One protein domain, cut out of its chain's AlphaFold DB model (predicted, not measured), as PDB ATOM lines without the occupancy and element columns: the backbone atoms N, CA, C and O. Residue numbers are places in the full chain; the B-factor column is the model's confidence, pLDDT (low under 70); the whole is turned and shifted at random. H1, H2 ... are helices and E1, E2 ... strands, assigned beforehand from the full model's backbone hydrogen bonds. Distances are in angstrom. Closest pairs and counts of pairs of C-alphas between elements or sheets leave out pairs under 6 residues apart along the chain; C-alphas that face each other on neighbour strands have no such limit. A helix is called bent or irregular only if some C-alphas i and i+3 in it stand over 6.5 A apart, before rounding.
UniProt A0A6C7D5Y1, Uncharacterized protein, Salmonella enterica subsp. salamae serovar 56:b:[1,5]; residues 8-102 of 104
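AT A GLANCE: This is residues 8 to 102 of the 104 residues of an uncharacterized protein of Salmonella enterica subsp. salamae serovar 56:b:[1,5] (UniProt A0A6C7D5Y1). A short ribbon of two antiparallel strands, E1 and E2, lies in the middle of an elongated body, with H1 close to both strands, the long helix H3 passing near E1, and the short H4 packed on E1. H5 and H6 make one end of the long axis, and H2 with the first residues of H3 makes the other. The printed part has 95 residues, with six named helices and two named strands in the order H1, H2, H3, H4, E1, H5, H6, E2, and its class is mostly helix. The whole is compact, with a radius of gyration of the C-alphas of 13.5 A, and it spans 43 by 26 by 19 A.

IN THESE COORDINATES: Begin at C-alpha 8, at (-40.872, 21.691, -21.237); from there H1, residues 8 to 17, runs 15.3 A. H1 is neither bent nor irregular, but only just: C-alphas 8 and 11 are 6.5 A apart. Next find H2 at residues 26 to 31, 9.6 A long; it is irregular, with C-alphas 27 and 30 8.3 A apart. H3, residues 34 to 51, is the longest helix: start at C-alpha 34, at (-46.714, 50.027, -3.549), and read 25.8 A on to C-alpha 51, at (-36.811, 28.963, -14.690). H4, residues 57 to 60, measures 4.9 A, and E1, residues 67 to 71, measures 12.9 A. After it look for H5, residues 74 to 80, 9.8 A long, and H6, residues 86 to 89, 5.2 A long. The last element is E2, residues 97 to 101, 12.6 A long, ending at C-alpha 101, at (-51.808, 36.248, -20.267).

HOW THE PARTS SIT: Start at the sheet, where E1 and E2 are antiparallel neighbours with 147 degrees between their directions. Here N 70 and O 98 are 2.8 A apart and N 68 and O 100 are 2.9 A apart, both within hydrogen-bond range; C-alphas 69 and 99, which face each other, are 4.6 A apart. From H1 look to E2: their closest C-alphas, those of Ala 17 and Ile 101, are 6.0 A apart. The closest C-alphas of H1 and E1, those of Ile 16 and Tyr 68, are 7.4 A apart. H1 and H3 are close but not clearly touching, closest at the C-alphas of Val 12 and Val 51, 7.5 A; they run opposite ways at a shallow tilt of 7 degrees. H3 and E1 are near each other, with 6 pairs of C-alphas within 10 A. The closest C-alphas of H4 and E1, those of Leu 60 and Pro 69, are 6.1 A apart. H2 and H3 are close but not clearly touching, with the C-alphas of Phe 29 and Gln 37 closest at 6.7 A. At the other end H5 and H6 touch, with the C-alphas of Pro 74 and Leu 89 closest at 5.1 A. H1 and H5 are close but not clearly touching and about perpendicular, at 89 degrees; their closest C-alphas, those of Met 9 and Leu 80, are 6.0 A apart. Among the pairs that stay apart are H2 and H5, and H3 and E2. In H3 and H5 each O i to N i+4 pair is within hydrogen-bond range; H1 has 5 of 6, H2 has 0 of 2 but 2 of 3 O i to N i+3 pairs, and H4 and H6 are too short for an i+4 pair.

THE WHOLE: The two C-alphas farthest apart are those of Ser 33 and Asp 87, at 43.1 A. Read from residue 8 to residue 102 and you will meet no cut in the printed part, and no link is long. The mean pLDDT of the printed part is 86.4; look for values under 70 at residues 82 to 95, of which 86 to 89 belong to H6.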
ATOM      1  N   GLU A   8     -41.428  21.475 -22.580       74.81
ATOM      2  CA  GLU A   8     -40.872  21.691 -21.237       74.81
ATOM      3  C   GLU A   8     -41.280  23.046 -20.635       74.81
ATOM      4  O   GLU A   8     -41.508  23.152 -19.431       74.81
ATOM      5  N   MET A   9     -41.431  24.076 -21.471       87.00
ATOM      6  CA  MET A   9     -41.767  25.435 -21.047       87.00
ATOM      7  C   MET A   9     -43.280  25.688 -20.983       87.00
ATOM      8  O   MET A   9     -43.723  26.680 -20.409       87.00
ATOM      9  N   THR A  10     -44.097  24.773 -21.508       85.69
ATOM     10  CA  THR A  10     -45.565  24.876 -21.455       85.69
ATOM     11  C   THR A  10     -46.076  24.867 -20.014       85.69
ATOM     12  O   THR A  10     -46.965  25.648 -19.664       85.69
ATOM     13  N   ASN A  11     -45.481  24.030 -19.157       88.44
ATOM     14  CA  ASN A  11     -45.813  23.994 -17.733       88.44
ATOM     15  C   ASN A  11     -45.436  25.307 -17.046       88.44
ATOM     16  O   ASN A  11     -46.270  25.881 -16.359       88.44
ATOM     17  N   VAL A  12     -44.239  25.834 -17.319       90.31
ATOM     18  CA  VAL A  12     -43.762  27.098 -16.739       90.31
ATOM     19  C   VAL A  12     -44.672  28.267 -17.117       90.31
ATOM     20  O   VAL A  12     -45.078  29.037 -16.252       90.31
ATOM     21  N   VAL A  13     -45.039  28.388 -18.398       89.75
ATOM     22  CA  VAL A  13     -45.961  29.437 -18.866       89.75
ATOM     23  C   VAL A  13     -47.331  29.291 -18.200       89.75
ATOM     24  O   VAL A  13     -47.929  30.288 -17.801       89.75
ATOM     25  N   SER A  14     -47.807  28.057 -18.027       89.75
ATOM     26  CA  SER A  14     -49.066  27.781 -17.329       89.75
ATOM     27  C   SER A  14     -48.988  28.129 -15.840       89.75
ATOM     28  O   SER A  14     -49.938  28.677 -15.294       89.75
ATOM     29  N   GLU A  15     -47.878  27.842 -15.166       92.25
ATOM     30  CA  GLU A  15     -47.656  28.192 -13.759       92.25
ATOM     31  C   GLU A  15     -47.604  29.710 -13.560       92.25
ATOM     32  O   GLU A  15     -48.232  30.220 -12.633       92.25
ATOM     33  N   ILE A  16     -46.945  30.441 -14.467       92.56
ATOM     34  CA  ILE A  16     -46.948  31.912 -14.475       92.56
ATOM     35  C   ILE A  16     -48.370  32.443 -14.666       92.56
ATOM     36  O   ILE A  16     -48.806  33.290 -13.895       92.56
ATOM     37  N   ALA A  17     -49.111  31.913 -15.644       90.44
ATOM     38  CA  ALA A  17     -50.493  32.318 -15.893       90.44
ATOM     39  C   ALA A  17     -51.419  32.056 -14.690       90.44
ATOM     40  O   ALA A  17     -52.397  32.768 -14.506       90.44
ATOM     41  N   ASN A  18     -51.108  31.051 -13.864       89.56
ATOM     42  CA  ASN A  18     -51.829  30.738 -12.627       89.56
ATOM     43  C   ASN A  18     -51.218  31.404 -11.381       89.56
ATOM     44  O   ASN A  18     -51.557  31.023 -10.261       89.56
ATOM     45  N   SER A  19     -50.318  32.374 -11.562       90.38
ATOM     46  CA  SER A  19     -49.709  33.157 -10.484       90.38
ATOM     47  C   SER A  19     -48.936  32.332  -9.451       90.38
ATOM     48  O   SER A  19     -48.838  32.736  -8.299       90.38
ATOM     49  N   ALA A  20     -48.335  31.201  -9.841       91.38
ATOM     50  CA  ALA A  20     -47.652  30.275  -8.921       91.38
ATOM     51  C   ALA A  20     -46.454  30.880  -8.150       91.38
ATOM     52  O   ALA A  20     -45.903  30.245  -7.253       91.38
ATOM     53  N   PHE A  21     -46.037  32.096  -8.502       93.25
ATOM     54  CA  PHE A  21     -44.992  32.863  -7.826       93.25
ATOM     55  C   PHE A  21     -45.483  33.613  -6.579       93.25
ATOM     56  O   PHE A  21     -44.658  34.154  -5.849       93.25
ATOM     57  N   THR A  22     -46.794  33.672  -6.326       92.06
ATOM     58  CA  THR A  22     -47.366  34.371  -5.171       92.06
ATOM     59  C   THR A  22     -48.587  33.638  -4.613       92.06
ATOM     60  O   THR A  22     -49.359  33.038  -5.353       92.06
ATOM     61  N   ASP A  23     -48.784  33.723  -3.297       86.12
ATOM     62  CA  ASP A  23     -50.010  33.257  -2.633       86.12
ATOM     63  C   ASP A  23     -51.113  34.342  -2.626       86.12
ATOM     64  O   ASP A  23     -52.237  34.098  -2.178       86.12
ATOM     65  N   GLU A  24     -50.801  35.552  -3.106       84.81
ATOM     66  CA  GLU A  24     -51.716  36.696  -3.129       84.81
ATOM     67  C   GLU A  24     -52.672  36.662  -4.328       84.81
ATOM     68  O   GLU A  24     -52.309  36.320  -5.456       84.81
ATOM     69  N   TYR A  25     -53.911  37.104  -4.106       84.12
ATOM     70  CA  TYR A  25     -54.893  37.224  -5.180       84.12
ATOM     71  C   TYR A  25     -54.620  38.465  -6.040       84.12
ATOM     72  O   TYR A  25     -54.848  39.598  -5.611       84.12
ATOM     73  N   LEU A  26     -54.184  38.250  -7.285       89.94
ATOM     74  CA  LEU A  26     -53.789  39.332  -8.192       89.94
ATOM     75  C   LEU A  26     -54.948  40.139  -8.785       89.94
ATOM     76  O   LEU A  26     -54.692  41.209  -9.316       89.94
ATOM     77  N   GLY A  27     -56.212  39.722  -8.648       87.19
ATOM     78  CA  GLY A  27     -57.354  40.451  -9.232       87.19
ATOM     79  C   GLY A  27     -57.640  41.836  -8.628       87.19
ATOM     80  O   GLY A  27     -58.636  42.466  -8.974       87.19
ATOM     81  N   TYR A  28     -56.815  42.291  -7.682       87.44
ATOM     82  CA  TYR A  28     -56.794  43.664  -7.176       87.44
ATOM     83  C   TYR A  28     -55.372  44.231  -7.123       87.44
ATOM     84  O   TYR A  28     -55.117  45.145  -6.341       87.44
ATOM     85  N   PHE A  29     -54.444  43.692  -7.919       91.81
ATOM     86  CA  PHE A  29     -53.029  44.055  -7.893       91.81
ATOM     87  C   PHE A  29     -52.819  45.573  -7.962       91.81
ATOM     88  O   PHE A  29     -52.118  46.147  -7.128       91.81
ATOM     89  N   GLU A  30     -53.516  46.259  -8.868       92.56
ATOM     90  CA  GLU A  30     -53.427  47.711  -9.054       92.56
ATOM     91  C   GLU A  30     -53.980  48.506  -7.858       92.56
ATOM     92  O   GLU A  30     -53.675  49.688  -7.703       92.56
ATOM     93  N   SER A  31     -54.793  47.872  -7.008       92.44
ATOM     94  CA  SER A  31     -55.352  48.463  -5.785       92.44
ATOM     95  C   SER A  31     -54.508  48.193  -4.535       92.44
ATOM     96  O   SER A  31     -54.792  48.775  -3.484       92.44
ATOM     97  N   LEU A  32     -53.504  47.315  -4.622       92.69
ATOM     98  CA  LEU A  32     -52.569  47.047  -3.532       92.69
ATOM     99  C   LEU A  32     -51.677  48.263  -3.255       92.69
ATOM    100  O   LEU A  32     -51.509  49.157  -4.087       92.69
ATOM    101  N   SER A  33     -51.066  48.297  -2.073       94.69
ATOM    102  CA  SER A  33     -50.046  49.297  -1.773       94.69
ATOM    103  C   SER A  33     -48.787  49.076  -2.617       94.69
ATOM    104  O   SER A  33     -48.449  47.950  -2.979       94.69
ATOM    105  N   GLU A  34     -48.004  50.136  -2.843       94.00
ATOM    106  CA  GLU A  34     -46.714  50.027  -3.549       94.00
ATOM    107  C   GLU A  34     -45.759  49.006  -2.909       94.00
ATOM    108  O   GLU A  34     -44.890  48.451  -3.577       94.00
ATOM    109  N   THR A  35     -45.876  48.778  -1.597       94.69
ATOM    110  CA  THR A  35     -45.024  47.813  -0.889       94.69
ATOM    111  C   THR A  35     -45.428  46.380  -1.221       94.69
ATOM    112  O   THR A  35     -44.556  45.556  -1.484       94.69
ATOM    113  N   GLU A  36     -46.729  46.097  -1.259       93.81
ATOM    114  CA  GLU A  36     -47.270  44.789  -1.642       93.81
ATOM    115  C   GLU A  36     -47.004  44.501  -3.121       93.81
ATOM    116  O   GLU A  36     -46.470  43.442  -3.443       93.81
ATOM    117  N   GLN A  37     -47.258  45.476  -4.005       94.88
ATOM    118  CA  GLN A  37     -46.930  45.353  -5.429       94.88
ATOM    119  C   GLN A  37     -45.447  45.036  -5.620       94.88
ATOM    120  O   GLN A  37     -45.101  44.082  -6.307       94.88
ATOM    121  N   ARG A  38     -44.551  45.772  -4.951       94.88
ATOM    122  CA  ARG A  38     -43.105  45.532  -5.046       94.88
ATOM    123  C   ARG A  38     -42.696  44.151  -4.528       94.88
ATOM    124  O   ARG A  38     -41.761  43.571  -5.073       94.88
ATOM    125  N   SER A  39     -43.372  43.628  -3.504       95.44
ATOM    126  CA  SER A  39     -43.136  42.259  -3.026       95.44
ATOM    127  C   SER A  39     -43.486  41.241  -4.108       95.44
ATOM    128  O   SER A  39     -42.645  40.422  -4.464       95.44
ATOM    129  N   ILE A  40     -44.678  41.360  -4.699       95.56
ATOM    130  CA  ILE A  40     -45.154  40.471  -5.768       95.56
ATOM    131  C   ILE A  40     -44.230  40.538  -6.989       95.56
ATOM    132  O   ILE A  40     -43.842  39.500  -7.517       95.56
ATOM    133  N   LEU A  41     -43.826  41.739  -7.411       96.56
ATOM    134  CA  LEU A  41     -42.889  41.913  -8.524       96.56
ATOM    135  C   LEU A  41     -41.521  41.288  -8.221       96.56
ATOM    136  O   LEU A  41     -40.919  40.674  -9.095       96.56
ATOM    137  N   SER A  42     -41.041  41.389  -6.977       96.00
ATOM    138  CA  SER A  42     -39.799  40.727  -6.566       96.00
ATOM    139  C   SER A  42     -39.913  39.203  -6.606       96.00
ATOM    140  O   SER A  42     -38.932  38.539  -6.947       96.00
ATOM    141  N   ASP A  43     -41.059  38.646  -6.218       96.88
ATOM    142  CA  ASP A  43     -41.279  37.202  -6.236       96.88
ATOM    143  C   ASP A  43     -41.456  36.690  -7.670       96.88
ATOM    144  O   ASP A  43     -40.868  35.668  -8.025       96.88
ATOM    145  N   TYR A  44     -42.135  37.457  -8.528       96.75
ATOM    146  CA  TYR A  44     -42.206  37.202  -9.964       96.75
ATOM    147  C   TYR A  44     -40.814  37.188 -10.609       96.75
ATOM    148  O   TYR A  44     -40.447  36.198 -11.240       96.75
ATOM    149  N   SER A  45     -39.986  38.217 -10.395       96.06
ATOM    150  CA  SER A  45     -38.622  38.253 -10.942       96.06
ATOM    151  C   SER A  45     -37.774  37.073 -10.467       96.06
ATOM    152  O   SER A  45     -37.101  36.431 -11.273       96.06
ATOM    153  N   ARG A  46     -37.853  36.715  -9.177       96.44
ATOM    154  CA  ARG A  46     -37.147  35.541  -8.637       96.44
ATOM    155  C   ARG A  46     -37.639  34.240  -9.274       96.44
ATOM    156  O   ARG A  46     -36.837  33.342  -9.533       96.44
ATOM    157  N   TYR A  47     -38.943  34.126  -9.513       96.31
ATOM    158  CA  TYR A  47     -39.521  32.976 -10.192       96.31
ATOM    159  C   TYR A  47     -38.968  32.847 -11.612       96.31
ATOM    160  O   TYR A  47     -38.468  31.780 -11.967       96.31
ATOM    161  N   LEU A  48     -38.978  33.937 -12.389       95.56
ATOM    162  CA  LEU A  48     -38.425  33.961 -13.744       95.56
ATOM    163  C   LEU A  48     -36.963  33.513 -13.768       95.56
ATOM    164  O   LEU A  48     -36.618  32.605 -14.525       95.56
ATOM    165  N   GLU A  49     -36.129  34.065 -12.887       94.75
ATOM    166  CA  GLU A  49     -34.722  33.672 -12.774       94.75
ATOM    167  C   GLU A  49     -34.564  32.169 -12.501       94.75
ATOM    168  O   GLU A  49     -33.693  31.518 -13.083       94.75
ATOM    169  N   SER A  50     -35.430  31.589 -11.661       94.38
ATOM    170  CA  SER A  50     -35.380  30.164 -11.307       94.38
ATOM    171  C   SER A  50     -35.679  29.228 -12.485       94.38
ATOM    172  O   SER A  50     -35.118  28.133 -12.559       94.38
ATOM    173  N   VAL A  51     -36.501  29.679 -13.439       92.62
ATOM    174  CA  VAL A  51     -36.811  28.963 -14.690       92.62
ATOM    175  C   VAL A  51     -35.930  29.425 -15.863       92.62
ATOM    176  O   VAL A  51     -36.045  28.934 -16.990       92.62
ATOM    177  N   GLY A  52     -34.986  30.331 -15.589       91.94
ATOM    178  CA  GLY A  52     -34.023  30.883 -16.538       91.94
ATOM    179  C   GLY A  52     -34.624  31.841 -17.564       91.94
ATOM    180  O   GLY A  52     -34.068  31.973 -18.652       91.94
ATOM    181  N   LEU A  53     -35.746  32.472 -17.231       93.25
ATOM    182  CA  LEU A  53     -36.333  33.587 -17.967       93.25
ATOM    183  C   LEU A  53     -35.939  34.915 -17.312       93.25
ATOM    184  O   LEU A  53     -35.536  34.957 -16.150       93.25
ATOM    185  N   THR A  54     -36.077  36.010 -18.052       93.12
ATOM    186  CA  THR A  54     -35.802  37.360 -17.538       93.12
ATOM    187  C   THR A  54     -36.926  38.342 -17.841       93.12
ATOM    188  O   THR A  54     -37.618  38.236 -18.857       93.12
ATOM    189  N   CYS A  55     -37.068  39.332 -16.967       94.44
ATOM    190  CA  CYS A  55     -37.808  40.554 -17.233       94.44
ATOM    191  C   CYS A  55     -37.001  41.723 -16.662       94.44
ATOM    192  O   CYS A  55     -36.682  41.735 -15.474       94.44
ATOM    193  N   SER A  56     -36.649  42.687 -17.504       92.00
ATOM    194  CA  SER A  56     -35.973  43.918 -17.107       92.00
ATOM    195  C   SER A  56     -36.880  44.776 -16.229       92.00
ATOM    196  O   SER A  56     -38.102  44.738 -16.376       92.00
ATOM    197  N   ASP A  57     -36.286  45.606 -15.366       91.75
ATOM    198  CA  ASP A  57     -37.038  46.511 -14.483       91.75
ATOM    199  C   ASP A  57     -38.017  47.400 -15.265       91.75
ATOM    200  O   ASP A  57     -39.132  47.635 -14.815       91.75
ATOM    201  N   VAL A  58     -37.629  47.833 -16.471       91.19
ATOM    202  CA  VAL A  58     -38.466  48.660 -17.354       91.19
ATOM    203  C   VAL A  58     -39.695  47.893 -17.841       91.19
ATOM    204  O   VAL A  58     -40.803  48.416 -17.798       91.19
ATOM    205  N   ASN A  59     -39.525  46.651 -18.299       92.38
ATOM    206  CA  ASN A  59     -40.654  45.836 -18.753       92.38
ATOM    207  C   ASN A  59     -41.516  45.356 -17.579       92.38
ATOM    208  O   ASN A  59     -42.718  45.158 -17.746       92.38
ATOM    209  N   LEU A  60     -40.927  45.213 -16.389       94.12
ATOM    210  CA  LEU A  60     -41.623  44.809 -15.172       94.12
ATOM    211  C   LEU A  60     -42.653  45.854 -14.718       94.12
ATOM    212  O   LEU A  60     -43.661  45.491 -14.117       94.12
ATOM    213  N   GLU A  61     -42.465  47.130 -15.071       92.44
ATOM    214  CA  GLU A  61     -43.466  48.189 -14.862       92.44
ATOM    215  C   GLU A  61     -44.783  47.937 -15.618       92.44
ATOM    216  O   GLU A  61     -45.808  48.527 -15.280       92.44
ATOM    217  N   LEU A  62     -44.779  47.065 -16.635       93.75
ATOM    218  CA  LEU A  62     -45.965  46.704 -17.421       93.75
ATOM    219  C   LEU A  62     -46.762  45.544 -16.809       93.75
ATOM    220  O   LEU A  62     -47.764  45.127 -17.393       93.75
ATOM    221  N   PHE A  63     -46.317  45.007 -15.672       95.31
ATOM    222  CA  PHE A  63     -47.019  43.950 -14.957       95.31
ATOM    223  C   PHE A  63     -48.401  44.432 -14.506       95.31
ATOM    224  O   PHE A  63     -48.544  45.501 -13.911       95.31
ATOM    225  N   SER A  64     -49.415  43.606 -14.749       92.75
ATOM    226  CA  SER A  64     -50.775  43.827 -14.266       92.75
ATOM    227  C   SER A  64     -51.385  42.525 -13.768       92.75
ATOM    228  O   SER A  64     -50.792  41.453 -13.897       92.75
ATOM    229  N   GLN A  65     -52.598  42.605 -13.225       89.94
ATOM    230  CA  GLN A  65     -53.351  41.420 -12.815       89.94
ATOM    231  C   GLN A  65     -53.484  40.347 -13.919       89.94
ATOM    232  O   GLN A  65     -53.491  39.158 -13.606       89.94
ATOM    233  N   ASP A  66     -53.535  40.768 -15.189       89.50
ATOM    234  CA  ASP A  66     -53.816  39.907 -16.346       89.50
ATOM    235  C   ASP A  66     -52.590  39.707 -17.256       89.50
ATOM    236  O   ASP A  66     -52.603  38.835 -18.131       89.50
ATOM    237  N   LEU A  67     -51.546  40.530 -17.095       92.81
ATOM    238  CA  LEU A  67     -50.398  40.607 -17.998       92.81
ATOM    239  C   LEU A  67     -49.088  40.393 -17.240       92.81
ATOM    240  O   LEU A  67     -48.655  41.249 -16.468       92.81
ATOM    241  N   TYR A  68     -48.414  39.284 -17.540       94.62
ATOM    242  CA  TYR A  68     -47.120  38.932 -16.957       94.62
ATOM    243  C   TYR A  68     -46.002  39.164 -17.989       94.62
ATOM    244  O   TYR A  68     -45.879  38.382 -18.941       94.62
ATOM    245  N   PRO A  69     -45.222  40.258 -17.871       94.75
ATOM    246  CA  PRO A  69     -44.222  40.644 -18.859       94.75
ATOM    247  C   PRO A  69     -42.975  39.759 -18.805       94.75
ATOM    248  O   PRO A  69     -42.542  39.316 -17.741       94.75
ATOM    249  N   LEU A  70     -42.367  39.549 -19.967       93.25
ATOM    250  CA  LEU A  70     -41.065  38.922 -20.178       93.25
ATOM    251  C   LEU A  70     -40.282  39.742 -21.195       93.25
ATOM    252  O   LEU A  70     -40.864  40.270 -22.146       93.25
ATOM    253  N   ASP A  71     -38.958  39.785 -21.074       90.75
ATOM    254  CA  ASP A  71     -38.159  40.392 -22.136       90.75
ATOM    255  C   ASP A  71     -38.223  39.522 -23.395       90.75
ATOM    256  O   ASP A  71     -38.044  38.304 -23.332       90.75
ATOM    257  N   ALA A  72     -38.407  40.128 -24.564       87.38
ATOM    258  CA  ALA A  72     -38.327  39.427 -25.844       87.38
ATOM    259  C   ALA A  72     -36.871  39.231 -26.304       87.38
ATOM    260  O   ALA A  72     -36.554  39.405 -27.479       87.38
ATOM    261  N   THR A  73     -35.971  38.899 -25.377       86.44
ATOM    262  CA  THR A  73     -34.561  38.656 -25.692       86.44
ATOM    263  C   THR A  73     -34.396  37.337 -26.450       86.44
ATOM    264  O   THR A  73     -35.174  36.398 -26.237       86.44
ATOM    265  N   PRO A  74     -33.330  37.192 -27.257       83.56
ATOM    266  CA  PRO A  74     -32.964  35.911 -27.862       83.56
ATOM    267  C   PRO A  74     -32.886  34.756 -26.850       83.56
ATOM    268  O   PRO A  74     -33.293  33.630 -27.142       83.56
ATOM    269  N   ALA A  75     -32.413  35.029 -25.629       85.75
ATOM    270  CA  ALA A  75     -32.309  34.038 -24.559       85.75
ATOM    271  C   ALA A  75     -33.683  33.540 -24.078       85.75
ATOM    272  O   ALA A  75     -33.889  32.334 -23.952       85.75
ATOM    273  N   ASN A  76     -34.641  34.443 -23.855       88.75
ATOM    274  CA  ASN A  76     -35.998  34.051 -23.475       88.75
ATOM    275  C   ASN A  76     -36.724  33.353 -24.630       88.75
ATOM    276  O   ASN A  76     -37.359  32.323 -24.426       88.75
ATOM    277  N   LEU A  77     -36.601  33.875 -25.852       85.50
ATOM    278  CA  LEU A  77     -37.254  33.317 -27.038       85.50
ATOM    279  C   LEU A  77     -36.758  31.905 -27.376       85.50
ATOM    280  O   LEU A  77     -37.574  31.027 -27.649       85.50
ATOM    281  N   SER A  78     -35.445  31.662 -27.307       83.62
ATOM    282  CA  SER A  78     -34.864  30.325 -27.522       83.62
ATOM    283  C   SER A  78     -35.269  29.313 -26.447       83.62
ATOM    284  O   SER A  78     -35.348  28.120 -26.723       83.62
ATOM    285  N   ARG A  79     -35.562  29.768 -25.224       85.88
ATOM    286  CA  ARG A  79     -36.120  28.912 -24.166       85.88
ATOM    287  C   ARG A  79     -37.601  28.622 -24.364       85.88
ATOM    288  O   ARG A  79     -38.052  27.511 -24.097       85.88
ATOM    289  N   LEU A  80     -38.356  29.630 -24.791       83.62
ATOM    290  CA  LEU A  80     -39.800  29.529 -24.966       83.62
ATOM    291  C   LEU A  80     -40.176  28.770 -26.234       83.62
ATOM    292  O   LEU A  80     -41.220  28.129 -26.236       83.62
ATOM    293  N   SER A  81     -39.357  28.797 -27.287       76.75
ATOM    294  CA  SER A  81     -39.670  28.161 -28.566       76.75
ATOM    295  C   SER A  81     -38.687  27.062 -28.949       76.75
ATOM    296  O   SER A  81     -37.477  27.246 -28.900       76.75
ATOM    297  N   SER A  82     -39.217  25.938 -29.435       69.75
ATOM    298  CA  SER A  82     -38.410  24.857 -30.022       69.75
ATOM    299  C   SER A  82     -38.061  25.074 -31.498       69.75
ATOM    300  O   SER A  82     -37.282  24.304 -32.056       69.75
ATOM    301  N   SER A  83     -38.662  26.072 -32.151       64.44
ATOM    302  CA  SER A  83     -38.589  26.270 -33.605       64.44
ATOM    303  C   SER A  83     -37.881  27.556 -34.027       64.44
ATOM    304  O   SER A  83     -37.721  27.781 -35.224       64.44
ATOM    305  N   ALA A  84     -37.493  28.413 -33.079       62.34
ATOM    306  CA  ALA A  84     -36.821  29.665 -33.395       62.34
ATOM    307  C   ALA A  84     -35.415  29.390 -33.946       62.34
ATOM    308  O   ALA A  84     -34.570  28.805 -33.268       62.34
ATOM    309  N   SER A  85     -35.169  29.806 -35.187       58.72
ATOM    310  CA  SER A  85     -33.820  29.825 -35.751       58.72
ATOM    311  C   SER A  85     -33.027  31.015 -35.194       58.72
ATOM    312  O   SER A  85     -33.600  32.076 -34.956       58.72
ATOM    313  N   GLU A  86     -31.716  30.856 -34.987       61.47
ATOM    314  CA  GLU A  86     -30.849  31.922 -34.448       61.47
ATOM    315  C   GLU A  86     -30.934  33.218 -35.282       61.47
ATOM    316  O   GLU A  86     -30.969  34.308 -34.715       61.47
ATOM    317  N   ASP A  87     -31.087  33.099 -36.607       59.28
ATOM    318  CA  ASP A  87     -31.227  34.232 -37.537       59.28
ATOM    319  C   ASP A  87     -32.520  35.048 -37.328       59.28
ATOM    320  O   ASP A  87     -32.560  36.240 -37.633       59.28
ATOM    321  N   GLU A  88     -33.594  34.433 -36.817       60.06
ATOM    322  CA  GLU A  88     -34.838  35.145 -36.497       60.06
ATOM    323  C   GLU A  88     -34.753  35.857 -35.143       60.06
ATOM    324  O   GLU A  88     -35.408  36.880 -34.957       60.06
ATOM    325  N   LEU A  89     -33.928  35.358 -34.215       60.97
ATOM    326  CA  LEU A  89     -33.800  35.894 -32.858       60.97
ATOM    327  C   LEU A  89     -33.052  37.235 -32.814       60.97
ATOM    328  O   LEU A  89     -33.424  38.105 -32.031       60.97
ATOM    329  N   ASP A  90     -32.080  37.443 -33.705       60.09
ATOM    330  CA  ASP A  90     -31.307  38.694 -33.815       60.09
ATOM    331  C   ASP A  90     -32.146  39.902 -34.285       60.09
ATOM    332  O   ASP A  90     -31.733  41.054 -34.141       60.09
ATOM    333  N   ALA A  91     -33.345  39.669 -34.834       60.56
ATOM    334  CA  ALA A  91     -34.271  40.736 -35.215       60.56
ATOM    335  C   ALA A  91     -35.056  41.318 -34.022       60.56
ATOM    336  O   ALA A  91     -35.693  42.368 -34.162       60.56
ATOM    337  N   TYR A  92     -35.029  40.657 -32.860       61.34
ATOM    338  CA  TYR A  92     -35.763  41.077 -31.671       61.34
ATOM    339  C   TYR A  92     -34.878  41.959 -30.786       61.34
ATOM    340  O   TYR A  92     -33.912  41.517 -30.175       61.34
ATOM    341  N   SER A  93     -35.206  43.250 -30.751       60.69
ATOM    342  CA  SER A  93     -34.509  44.250 -29.943       60.69
ATOM    343  C   SER A  93     -34.814  44.102 -28.451       60.69
ATOM    344  O   SER A  93     -35.964  43.849 -28.095       60.69
ATOM    345  N   ASP A  94     -33.848  44.452 -27.600       61.34
ATOM    346  CA  ASP A  94     -33.957  44.469 -26.129       61.34
ATOM    347  C   ASP A  94     -35.121  45.313 -25.561       61.34
ATOM    348  O   ASP A  94     -35.435  45.223 -24.380       61.34
ATOM    349  N   SER A  95     -35.778  46.144 -26.378       69.12
ATOM    350  CA  SER A  95     -36.936  46.956 -25.978       69.12
ATOM    351  C   SER A  95     -38.297  46.285 -26.201       69.12
ATOM    352  O   SER A  95     -39.327  46.921 -25.981       69.12
ATOM    353  N   LEU A  96     -38.335  45.059 -26.728       81.31
ATOM    354  CA  LEU A  96     -39.582  44.332 -26.962       81.31
ATOM    355  C   LEU A  96     -39.969  43.519 -25.721       81.31
ATOM    356  O   LEU A  96     -39.127  42.898 -25.076       81.31
ATOM    357  N   VAL A  97     -41.269  43.501 -25.426       86.88
ATOM    358  CA  VAL A  97     -41.868  42.770 -24.304       86.88
ATOM    359  C   VAL A  97     -42.831  41.708 -24.833       86.88
ATOM    360  O   VAL A  97     -43.604  41.954 -25.762       86.88
ATOM    361  N   MET A  98     -42.773  40.516 -24.249       90.62
ATOM    362  CA  MET A  98     -43.772  39.463 -24.418       90.62
ATOM    363  C   MET A  98     -44.656  39.413 -23.182       90.62
ATOM    364  O   MET A  98     -44.185  39.672 -22.080       90.62
ATOM    365  N   PHE A  99     -45.917  39.035 -23.354       91.00
ATOM    366  CA  PHE A  99     -46.835  38.857 -22.237       91.00
ATOM    367  C   PHE A  99     -47.337  37.424 -22.192       91.00
ATOM    368  O   PHE A  99     -47.845  36.905 -23.188       91.00
ATOM    369  N   ILE A 100     -47.228  36.815 -21.017       90.31
ATOM    370  CA  ILE A 100     -48.049  35.667 -20.656       90.31
ATOM    371  C   ILE A 100     -49.357  36.235 -20.110       90.31
ATOM    372  O   ILE A 100     -49.342  37.113 -19.249       90.31
ATOM    373  N   ILE A 101     -50.479  35.767 -20.649       87.00
ATOM    374  CA  ILE A 101     -51.808  36.248 -20.267       87.00
ATOM    375  C   ILE A 101     -52.415  35.235 -19.300       87.00
ATOM    376  O   ILE A 101     -52.470  34.042 -19.615       87.00
ATOM    377  N   GLY A 102     -52.836  35.711 -18.130       74.50
ATOM    378  CA  GLY A 102     -53.547  34.905 -17.137       74.50
ATOM    379  C   GLY A 102     -54.924  34.433 -17.631       74.50
ATOM    380  O   GLY A 102     -55.406  34.884 -18.674       74.50
TER     381      GLY A 102